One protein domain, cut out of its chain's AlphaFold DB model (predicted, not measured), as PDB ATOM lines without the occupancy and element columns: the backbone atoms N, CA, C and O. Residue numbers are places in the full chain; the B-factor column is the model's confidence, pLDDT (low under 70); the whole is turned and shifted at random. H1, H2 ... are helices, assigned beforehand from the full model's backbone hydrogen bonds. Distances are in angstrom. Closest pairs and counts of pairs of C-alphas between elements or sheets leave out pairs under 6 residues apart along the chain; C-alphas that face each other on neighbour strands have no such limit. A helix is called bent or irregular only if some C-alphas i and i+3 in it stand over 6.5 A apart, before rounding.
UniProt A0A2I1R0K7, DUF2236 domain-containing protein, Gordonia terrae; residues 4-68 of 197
ATOM      1  N   GLY A   4      16.932   1.127 -31.489       60.53
ATOM      2  CA  GLY A   4      16.835   1.201 -32.950       60.53
ATOM      3  C   GLY A   4      18.196   1.094 -33.642       60.53
ATOM      4  O   GLY A   4      18.293   0.518 -34.720       60.53
ATOM      5  N   THR A   5      19.263   1.549 -32.982       67.00
ATOM      6  CA  THR A   5      20.619   1.541 -33.535       67.00
ATOM      7  C   THR A   5      21.173   0.129 -33.745       67.00
ATOM      8  O   THR A   5      22.004  -0.071 -34.625       67.00
ATOM      9  N   PHE A   6      20.710  -0.868 -32.982       76.25
ATOM     10  CA  PHE A   6      21.279  -2.221 -33.011       76.25
ATOM     11  C   PHE A   6      20.486  -3.220 -33.855       76.25
ATOM     12  O   PHE A   6      21.079  -4.187 -34.328       76.25
ATOM     13  N   ILE A   7      19.187  -2.995 -34.082       84.00
ATOM     14  CA  ILE A   7      18.301  -3.958 -34.766       84.00
ATOM     15  C   ILE A   7      18.821  -4.271 -36.178       84.00
ATOM     16  O   ILE A   7      19.055  -5.428 -36.530       84.00
ATOM     17  N   ARG A   8      19.071  -3.236 -36.990       83.50
ATOM     18  CA  ARG A   8      19.565  -3.429 -38.359       83.50
ATOM     19  C   ARG A   8      20.980  -4.012 -38.404       83.50
ATOM     20  O   ARG A   8      21.145  -5.037 -39.068       83.50
ATOM     21  N   PRO A   9      21.986  -3.458 -37.699       82.38
ATOM     22  CA  PRO A   9      23.317  -4.055 -37.695       82.38
ATOM     23  C   PRO A   9      23.311  -5.513 -37.237       82.38
ATOM     24  O   PRO A   9      23.985  -6.337 -37.846       82.38
ATOM     25  N   LEU A  10      22.524  -5.864 -36.213       84.44
ATOM     26  CA  LEU A  10      22.454  -7.235 -35.709       84.44
ATOM     27  C   LEU A  10      21.908  -8.205 -36.764       84.44
ATOM     28  O   LEU A  10      22.509  -9.262 -36.971       84.44
ATOM     29  N   LYS A  11      20.838  -7.828 -37.478       88.25
ATOM     30  CA  LYS A  11      20.341  -8.581 -38.640       88.25
ATOM     31  C   LYS A  11      21.434  -8.747 -39.695       88.25
ATOM     32  O   LYS A  11      21.719  -9.864 -40.118       88.25
ATOM     33  N   GLU A  12      22.080  -7.657 -40.102       85.12
ATOM     34  CA  GLU A  12      23.111  -7.702 -41.145       85.12
ATOM     35  C   GLU A  12      24.332  -8.544 -40.733       85.12
ATOM     36  O   GLU A  12      24.981  -9.169 -41.580       85.12
ATOM     37  N   TYR A  13      24.680  -8.561 -39.442       82.88
ATOM     38  CA  TYR A  13      25.701  -9.455 -38.903       82.88
ATOM     39  C   TYR A  13      25.233 -10.905 -38.965       82.88
ATOM     40  O   TYR A  13      25.967 -11.740 -39.489       82.88
ATOM     41  N   TYR A  14      24.016 -11.204 -38.508       84.38
ATOM     42  CA  TYR A  14      23.445 -12.548 -38.583       84.38
ATOM     43  C   TYR A  14      23.471 -13.099 -40.018       84.38
ATOM     44  O   TYR A  14      23.985 -14.195 -40.258       84.38
ATOM     45  N   GLU A  15      23.017 -12.308 -40.992       85.44
ATOM     46  CA  GLU A  15      22.940 -12.726 -42.396       85.44
ATOM     47  C   GLU A  15      24.316 -13.001 -43.018       85.44
ATOM     48  O   GLU A  15      24.468 -13.861 -43.896       85.44
ATOM     49  N   CYS A  16      25.361 -12.344 -42.509       80.88
ATOM     50  CA  CYS A  16      26.731 -12.621 -42.934       80.88
ATOM     51  C   CYS A  16      27.215 -14.010 -42.546       80.88
ATOM     52  O   CYS A  16      28.029 -14.581 -43.271       80.88
ATOM     53  N   PHE A  17      26.683 -14.583 -41.472       77.38
ATOM     54  CA  PHE A  17      27.075 -15.898 -40.977       77.38
ATOM     55  C   PHE A  17      26.102 -17.014 -41.366       77.38
ATOM     56  O   PHE A  17      26.527 -18.162 -41.518       77.38
ATOM     57  N   HIS A  18      24.817 -16.691 -41.510       78.69
ATOM     58  CA  HIS A  18      23.739 -17.667 -41.696       78.69
ATOM     59  C   HIS A  18      23.037 -17.574 -43.058       78.69
ATOM     60  O   HIS A  18      22.307 -18.492 -43.417       78.69
ATOM     61  N   GLY A  19      23.330 -16.545 -43.860       81.75
ATOM     62  CA  GLY A  19      22.630 -16.281 -45.120       81.75
ATOM     63  C   GLY A  19      21.467 -15.308 -44.941       81.75
ATOM     64  O   GLY A  19      21.114 -14.965 -43.818       81.75
ATOM     65  N   ALA A  20      20.925 -14.824 -46.058       87.50
ATOM     66  CA  ALA A  20      19.821 -13.870 -46.042       87.50
ATOM     67  C   ALA A  20      18.581 -14.487 -45.381       87.50
ATOM     68  O   ALA A  20      18.240 -15.638 -45.666       87.50
ATOM     69  N   LEU A  21      17.925 -13.724 -44.508       87.62
ATOM     70  CA  LEU A  21      16.661 -14.130 -43.904       87.62
ATOM     71  C   LEU A  21      15.532 -14.040 -44.935       87.62
ATOM     72  O   LEU A  21      15.553 -13.184 -45.824       87.62
ATOM     73  N   SER A  22      14.529 -14.911 -44.808       90.62
ATOM     74  CA  SER A  22      13.312 -14.780 -45.607       90.62
ATOM     75  C   SER A  22      12.548 -13.508 -45.201       90.62
ATOM     76  O   SER A  22      12.643 -13.094 -44.042       90.62
ATOM     77  N   PRO A  23      11.750 -12.895 -46.094       89.19
ATOM     78  CA  PRO A  23      10.952 -11.719 -45.741       89.19
ATOM     79  C   PRO A  23      10.051 -11.948 -44.518       89.19
ATOM     80  O   PRO A  23       9.947 -11.084 -43.653       89.19
ATOM     81  N   SER A  24       9.470 -13.145 -44.388       89.69
ATOM     82  CA  SER A  24       8.660 -13.522 -43.224       89.69
ATOM     83  C   SER A  24       9.465 -13.597 -41.925       89.69
ATOM     84  O   SER A  24       8.962 -13.207 -40.873       89.69
ATOM     85  N   ASP A  25      10.713 -14.070 -41.978       91.19
ATOM     86  CA  ASP A  25      11.578 -14.126 -40.794       91.19
ATOM     87  C   ASP A  25      12.048 -12.733 -40.376       91.19
ATOM     88  O   ASP A  25      12.167 -12.461 -39.182       91.19
ATOM     89  N   VAL A  26      12.290 -11.843 -41.344       91.75
ATOM     90  CA  VAL A  26      12.621 -10.436 -41.076       91.75
ATOM     91  C   VAL A  26      11.465  -9.747 -40.363       91.75
ATOM     92  O   VAL A  26      11.683  -9.084 -39.349       91.75
ATOM     93  N   GLU A  27      10.238  -9.958 -40.835       89.94
ATOM     94  CA  GLU A  27       9.054  -9.355 -40.227       89.94
ATOM     95  C   GLU A  27       8.795  -9.905 -38.818       89.94
ATOM     96  O   GLU A  27       8.482  -9.161 -37.886       89.94
ATOM     97  N   LYS A  28       9.003 -11.210 -38.614       92.06
ATOM     98  CA  LYS A  28       8.936 -11.824 -37.284       92.06
ATOM     99  C   LYS A  28       9.995 -11.248 -36.343       92.06
ATOM    100  O   LYS A  28       9.665 -10.826 -35.238       92.06
ATOM    101  N   TYR A  29      11.247 -11.180 -36.795       90.56
ATOM    102  CA  TYR A  29      12.352 -10.594 -36.038       90.56
ATOM    103  C   TYR A  29      12.059  -9.144 -35.632       90.56
ATOM    104  O   TYR A  29      12.308  -8.752 -34.489       90.56
ATOM    105  N   TYR A  30      11.505  -8.351 -36.551       91.44
ATOM    106  CA  TYR A  30      11.153  -6.968 -36.270       91.44
ATOM    107  C   TYR A  30      10.034  -6.855 -35.228       91.44
ATOM    108  O   TYR A  30      10.147  -6.066 -34.290       91.44
ATOM    109  N   ASN A  31       8.998  -7.689 -35.328       90.25
ATOM    110  CA  ASN A  31       7.917  -7.732 -34.344       90.25
ATOM    111  C   ASN A  31       8.409  -8.136 -32.946       90.25
ATOM    112  O   ASN A  31       8.045  -7.483 -31.965       90.25
ATOM    113  N   ASP A  32       9.303  -9.123 -32.850       90.06
ATOM    114  CA  ASP A  32       9.942  -9.498 -31.581       90.06
ATOM    115  C   ASP A  32      10.745  -8.316 -31.001       90.06
ATOM    116  O   ASP A  32      10.687  -8.028 -29.802       90.06
ATOM    117  N   CYS A  33      11.447  -7.559 -31.854       89.19
ATOM    118  CA  CYS A  33      12.165  -6.348 -31.438       89.19
ATOM    119  C   CYS A  33      11.219  -5.228 -30.965       89.19
ATOM    120  O   CYS A  33      11.542  -4.523 -30.006       89.19
ATOM    121  N   ARG A  34      10.046  -5.064 -31.592       88.81
ATOM    122  CA  ARG A  34       9.015  -4.107 -31.148       88.81
ATOM    123  C   ARG A  34       8.445  -4.482 -29.782       88.81
ATOM    124  O   ARG A  34       8.218  -3.599 -28.959       88.81
ATOM    125  N   GLN A  35       8.261  -5.772 -29.510       89.06
ATOM    126  CA  GLN A  35       7.863  -6.245 -28.181       89.06
ATOM    127  C   GLN A  35       8.961  -6.004 -27.144       89.06
ATOM    128  O   GLN A  35       8.678  -5.526 -26.049       89.06
ATOM    129  N   LEU A  36      10.223  -6.261 -27.498       86.94
ATOM    130  CA  LEU A  36      11.357  -5.972 -26.625       86.94
ATOM    131  C   LEU A  36      11.429  -4.479 -26.275       86.94
ATOM    132  O   LEU A  36      11.686  -4.139 -25.127       86.94
ATOM    133  N   ALA A  37      11.154  -3.585 -27.227       86.56
ATOM    134  CA  ALA A  37      11.151  -2.141 -26.995       86.56
ATOM    135  C   ALA A  37      10.135  -1.695 -25.923       86.56
ATOM    136  O   ALA A  37      10.427  -0.756 -25.177       86.56
ATOM    137  N   LEU A  38       9.007  -2.404 -25.772       87.12
ATOM    138  CA  LEU A  38       8.044  -2.151 -24.692       87.12
ATOM    139  C   LEU A  38       8.653  -2.374 -23.306       87.12
ATOM    140  O   LEU A  38       8.364  -1.617 -22.383       87.12
ATOM    141  N   LEU A  39       9.536  -3.370 -23.157       87.94
ATOM    142  CA  LEU A  39      10.227  -3.640 -21.889       87.94
ATOM    143  C   LEU A  39      11.157  -2.492 -21.477       87.94
ATOM    144  O   LEU A  39      11.486  -2.353 -20.303       87.94
ATOM    145  N   PHE A  40      11.548  -1.648 -22.431       84.00
ATOM    146  CA  PHE A  40      12.329  -0.438 -22.192       84.00
ATOM    147  C   PHE A  40      11.461   0.829 -22.111       84.00
ATOM    148  O   PHE A  40      11.997   1.936 -22.139       84.00
ATOM    149  N   GLY A  41      10.134   0.681 -22.023       87.31
ATOM    150  CA  GLY A  41       9.185   1.786 -21.877       87.31
ATOM    151  C   GLY A  41       8.946   2.595 -23.155       87.31
ATOM    152  O   GLY A  41       8.465   3.723 -23.077       87.31
ATOM    153  N   ILE A  42       9.297   2.063 -24.331       86.00
ATOM    154  CA  ILE A  42       9.026   2.723 -25.612       86.00
ATOM    155  C   ILE A  42       7.630   2.316 -26.081       86.00
ATOM    156  O   ILE A  42       7.382   1.140 -26.336       86.00
ATOM    157  N   ASP A  43       6.735   3.292 -26.217       86.81
ATOM    158  CA  ASP A  43       5.388   3.070 -26.746       86.81
ATOM    159  C   ASP A  43       5.434   2.551 -28.195       86.81
ATOM    160  O   ASP A  43       6.187   3.062 -29.032       86.81
ATOM    161  N   GLN A  44       4.594   1.561 -28.512       83.06
ATOM    162  CA  GLN A  44       4.457   1.025 -29.864       83.06
ATOM    163  C   GLN A  44       3.973   2.064 -30.871       83.06
ATOM    164  O   GLN A  44       4.300   1.931 -32.049       83.06
ATOM    165  N   ALA A  45       3.223   3.080 -30.431       85.56
ATOM    166  CA  ALA A  45       2.788   4.172 -31.300       85.56
ATOM    167  C   ALA A  45       3.973   4.979 -31.866       85.56
ATOM    168  O   ALA A  45       3.868   5.545 -32.951       85.56
ATOM    169  N   ASN A  46       5.110   4.980 -31.162       85.38
ATOM    170  CA  ASN A  46       6.337   5.664 -31.571       85.38
ATOM    171  C   ASN A  46       7.278   4.774 -32.398       85.38
ATOM    172  O   ASN A  46       8.358   5.218 -32.788       85.38
ATOM    173  N   LEU A  47       6.907   3.513 -32.640       87.19
ATOM    174  CA  LEU A  47       7.699   2.577 -33.426       87.19
ATOM    175  C   LEU A  47       7.117   2.437 -34.838       87.19
ATOM    176  O   LEU A  47       5.894   2.393 -34.997       87.19
ATOM    177  N   PRO A  48       7.972   2.309 -35.866       91.38
ATOM    178  CA  PRO A  48       7.520   1.943 -37.202       91.38
ATOM    179  C   PRO A  48       6.699   0.641 -37.192       91.38
ATOM    180  O   PRO A  48       6.869  -0.227 -36.331       91.38
ATOM    181  N   LYS A  49       5.741   0.533 -38.119       89.56
ATOM    182  CA  LYS A  49       4.776  -0.579 -38.135       89.56
ATOM    183  C   LYS A  49       5.366  -1.861 -38.712       89.56
ATOM    184  O   LYS A  49       5.016  -2.935 -38.233       89.56
ATOM    185  N   ASP A  50       6.245  -1.716 -39.691       91.38
ATOM    186  CA  ASP A  50       6.846  -2.774 -40.492       91.38
ATOM    187  C   ASP A  50       8.362  -2.565 -40.620       91.38
ATOM    188  O   ASP A  50       8.919  -1.525 -40.236       91.38
ATOM    189  N   TRP A  51       9.040  -3.584 -41.149       90.38
ATOM    190  CA  TRP A  51      10.481  -3.532 -41.370       90.38
ATOM    191  C   TRP A  51      10.903  -2.376 -42.287       90.38
ATOM    192  O   TRP A  51      11.874  -1.680 -41.989       90.38
ATOM    193  N   ASP A  52      10.175  -2.133 -43.376       91.00
ATOM    194  CA  ASP A  52      10.538  -1.108 -44.360       91.00
ATOM    195  C   ASP A  52      10.428   0.310 -43.779       91.00
ATOM    196  O   ASP A  52      11.324   1.141 -43.969       91.00
ATOM    197  N   GLY A  53       9.385   0.580 -42.992       90.50
ATOM    198  CA  GLY A  53       9.243   1.821 -42.241       90.50
ATOM    199  C   GLY A  53      10.366   2.006 -41.224       90.50
ATOM    200  O   GLY A  53      10.852   3.123 -41.037       90.50
ATOM    201  N   PHE A  54      10.832   0.918 -40.605       89.81
ATOM    202  CA  PHE A  54      12.003   0.959 -39.736       89.81
ATOM    203  C   PHE A  54      13.299   1.243 -40.485       89.81
ATOM    204  O   PHE A  54      14.085   2.060 -40.010       89.81
ATOM    205  N   VAL A  55      13.524   0.626 -41.646       89.25
ATOM    206  CA  VAL A  55      14.704   0.905 -42.479       89.25
ATOM    207  C   VAL A  55      14.743   2.378 -42.857       89.25
ATOM    208  O   VAL A  55      15.776   3.014 -42.664       89.25
ATOM    209  N   LYS A  56      13.611   2.941 -43.294       89.31
ATOM    210  CA  LYS A  56      13.512   4.368 -43.615       89.31
ATOM    211  C   LYS A  56      13.790   5.251 -42.400       89.31
ATOM    212  O   LYS A  56      14.643   6.127 -42.473       89.31
ATOM    213  N   TYR A  57      13.127   4.985 -41.272       89.25
ATOM    214  CA  TYR A  57      13.382   5.698 -40.016       89.25
ATOM    215  C   TYR A  57      14.866   5.640 -39.625       89.25
ATOM    216  O   TYR A  57      15.435   6.640 -39.197       89.25
ATOM    217  N   PHE A  58      15.498   4.475 -39.770       87.38
ATOM    218  CA  PHE A  58      16.905   4.283 -39.452       87.38
ATOM    219  C   PHE A  58      17.813   5.052 -40.413       87.38
ATOM    220  O   PHE A  58      18.762   5.671 -39.952       87.38
ATOM    221  N   ASP A  59      17.542   5.043 -41.719       85.69
ATOM    222  CA  ASP A  59      18.317   5.803 -42.706       85.69
ATOM    223  C   ASP A  59      18.206   7.320 -42.463       85.69
ATOM    224  O   ASP A  59      19.219   8.029 -42.473       85.69
ATOM    225  N   ASP A  60      17.006   7.808 -42.141       86.88
ATOM    226  CA  ASP A  60      16.763   9.205 -41.761       86.88
ATOM    227  C   ASP A  60      17.491   9.553 -40.448       86.88
ATOM    228  O   ASP A  60      18.149  10.588 -40.333       86.88
ATOM    229  N   PHE A  61      17.439   8.661 -39.454       84.25
ATOM    230  CA  PHE A  61      18.123   8.847 -38.173       84.25
ATOM    231  C   PHE A  61      19.647   8.827 -38.321       84.25
ATOM    232  O   PHE A  61      20.340   9.642 -37.719       84.25
ATOM    233  N   VAL A  62      20.179   7.922 -39.140       79.62
ATOM    234  CA  VAL A  62      21.612   7.821 -39.408       79.62
ATOM    235  C   VAL A  62      22.111   9.052 -40.138       79.62
ATOM    236  O   VAL A  62      23.213   9.489 -39.859       79.62
ATOM    237  N   THR A  63      21.341   9.627 -41.055       81.62
ATOM    238  CA  THR A  63      21.750  10.846 -41.772       81.62
ATOM    239  C   THR A  63      21.515  12.134 -40.977       81.62
ATOM    240  O   THR A  63      22.027  13.184 -41.364       81.62
ATOM    241  N   SER A  64      20.797  12.055 -39.855       82.25
ATOM    242  CA  SER A  64      20.519  13.175 -38.959       82.25
ATOM    243  C   SER A  64      21.744  13.587 -38.121       82.25
ATOM    244  O   SER A  64      22.515  12.723 -37.692       82.25
ATOM    245  N   PRO A  65      21.873  14.885 -37.767       78.06
ATOM    246  CA  PRO A  65      22.853  15.364 -36.784       78.06
ATOM    247  C   PRO A  65      22.720  14.711 -35.401       78.06
ATOM    248  O   PRO A  65      23.637  14.774 -34.591       78.06
ATOM    249  N   ALA A  66      21.590  14.055 -35.108       77.38
ATOM    250  CA  ALA A  66      21.400  13.298 -33.870       77.38
ATOM    251  C   ALA A  66      22.431  12.167 -33.681       77.38
ATOM    252  O   ALA A  66      22.613  11.692 -32.560       77.38
ATOM    253  N   MET A  67      23.084  11.730 -34.764       73.25
ATOM    254  CA  MET A  67      24.125  10.705 -34.742       73.25
ATOM    255  C   MET A  67      25.547  11.280 -34.813       73.25
ATOM    256  O   MET A  67      26.502  10.512 -34.938       73.25
ATOM    257  N   ASP A  68      25.692  12.606 -34.714       78.31
ATOM    258  CA  ASP A  68      26.996  13.249 -34.632       78.31
ATOM    259  C   ASP A  68      27.670  12.936 -33.292       78.31
ATOM    260  O   ASP A  68      27.080  13.016 -32.211       78.31
TER     261      ASP A  68
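AT A GLANCE: This is residues 4 to 68 of the 197 residues of the protein "DUF2236 domain-containing protein" of Gordonia terrae (UniProt A0A2I1R0K7). Three helices have their centres in a triangle, with few contacts between them: H1 and H2 run opposite ways as two slanted arms joined at one end by a tight link, and H3 begins beside the first half of H2 and runs past the first residues of H1. The far part of H1 and the residue after it, residues 13 to 19, stick out from the rest, while the long link of residues 40 to 50 folds back from the end of H2 to the start of H3. The printed part has 65 residues with three named helices, in the order H1, H2, H3, and no named strand; the class is all helix. It is compact, with a radius of gyration of the C-alphas of 12.3 A, and rounded in outline, spanning 32 by 26 by 18 A.

IN THESE COORDINATES: H1 holds residues 4 to 18 and measures 21.9 A from first to last C-alpha, beginning at C-alpha 4 at (16.835, 1.201, -32.950). It is irregular: C-alphas 5 and 8 are 7.0 A apart, against about 5 A in a regular helix. H2, residues 23 to 39, is the longest helix by residues and measures 25.2 A; its C-alpha 39 is at (10.227, -3.640, -21.889). H3, residues 51 to 63, measures 18.3 A and ends at C-alpha 63 at (21.750, 10.846, -41.772).

HOW THE PARTS SIT: H1 and H2 are close but not clearly touching; their closest C-alphas, those of Ile 7 and Cys 33, are 7.4 A apart. They run opposite ways at a steep tilt of 39 degrees. H1, with residues 4 to 8 alone, only just touches residues 55 to 58 of H3, with 3 pairs of C-alphas within 8 A; the closest are those of Gly 4 and Phe 58, at 7.2 A. These two run opposite ways at a steep tilt of 65 degrees. H2, with residues 26 to 30 alone, only just touches Trp 51 of H3, also with 3 pairs; the closest C-alphas, those of Glu 27 and Trp 51, are 6.1 A apart. H2 and H3 run the same way at a steep tilt of 66 degrees. In H3 every O i to N i+4 pair is within hydrogen-bond range; in H1 it is 8 of 11 and in H2 12 of 13.

THE WHOLE: The two C-alphas farthest apart, those of Ser 24 and Asp 68, are 33.6 A apart. The printed part has no cut. The link from H1 to H2, 4 residues, is tight, and that from H2 to H3, 11 residues, is long. Residues 13 to 19, of which 13 to 18 belong to H1, stand free. The mean pLDDT of the printed part is 85.4, and residues 4 to 5 are under 70.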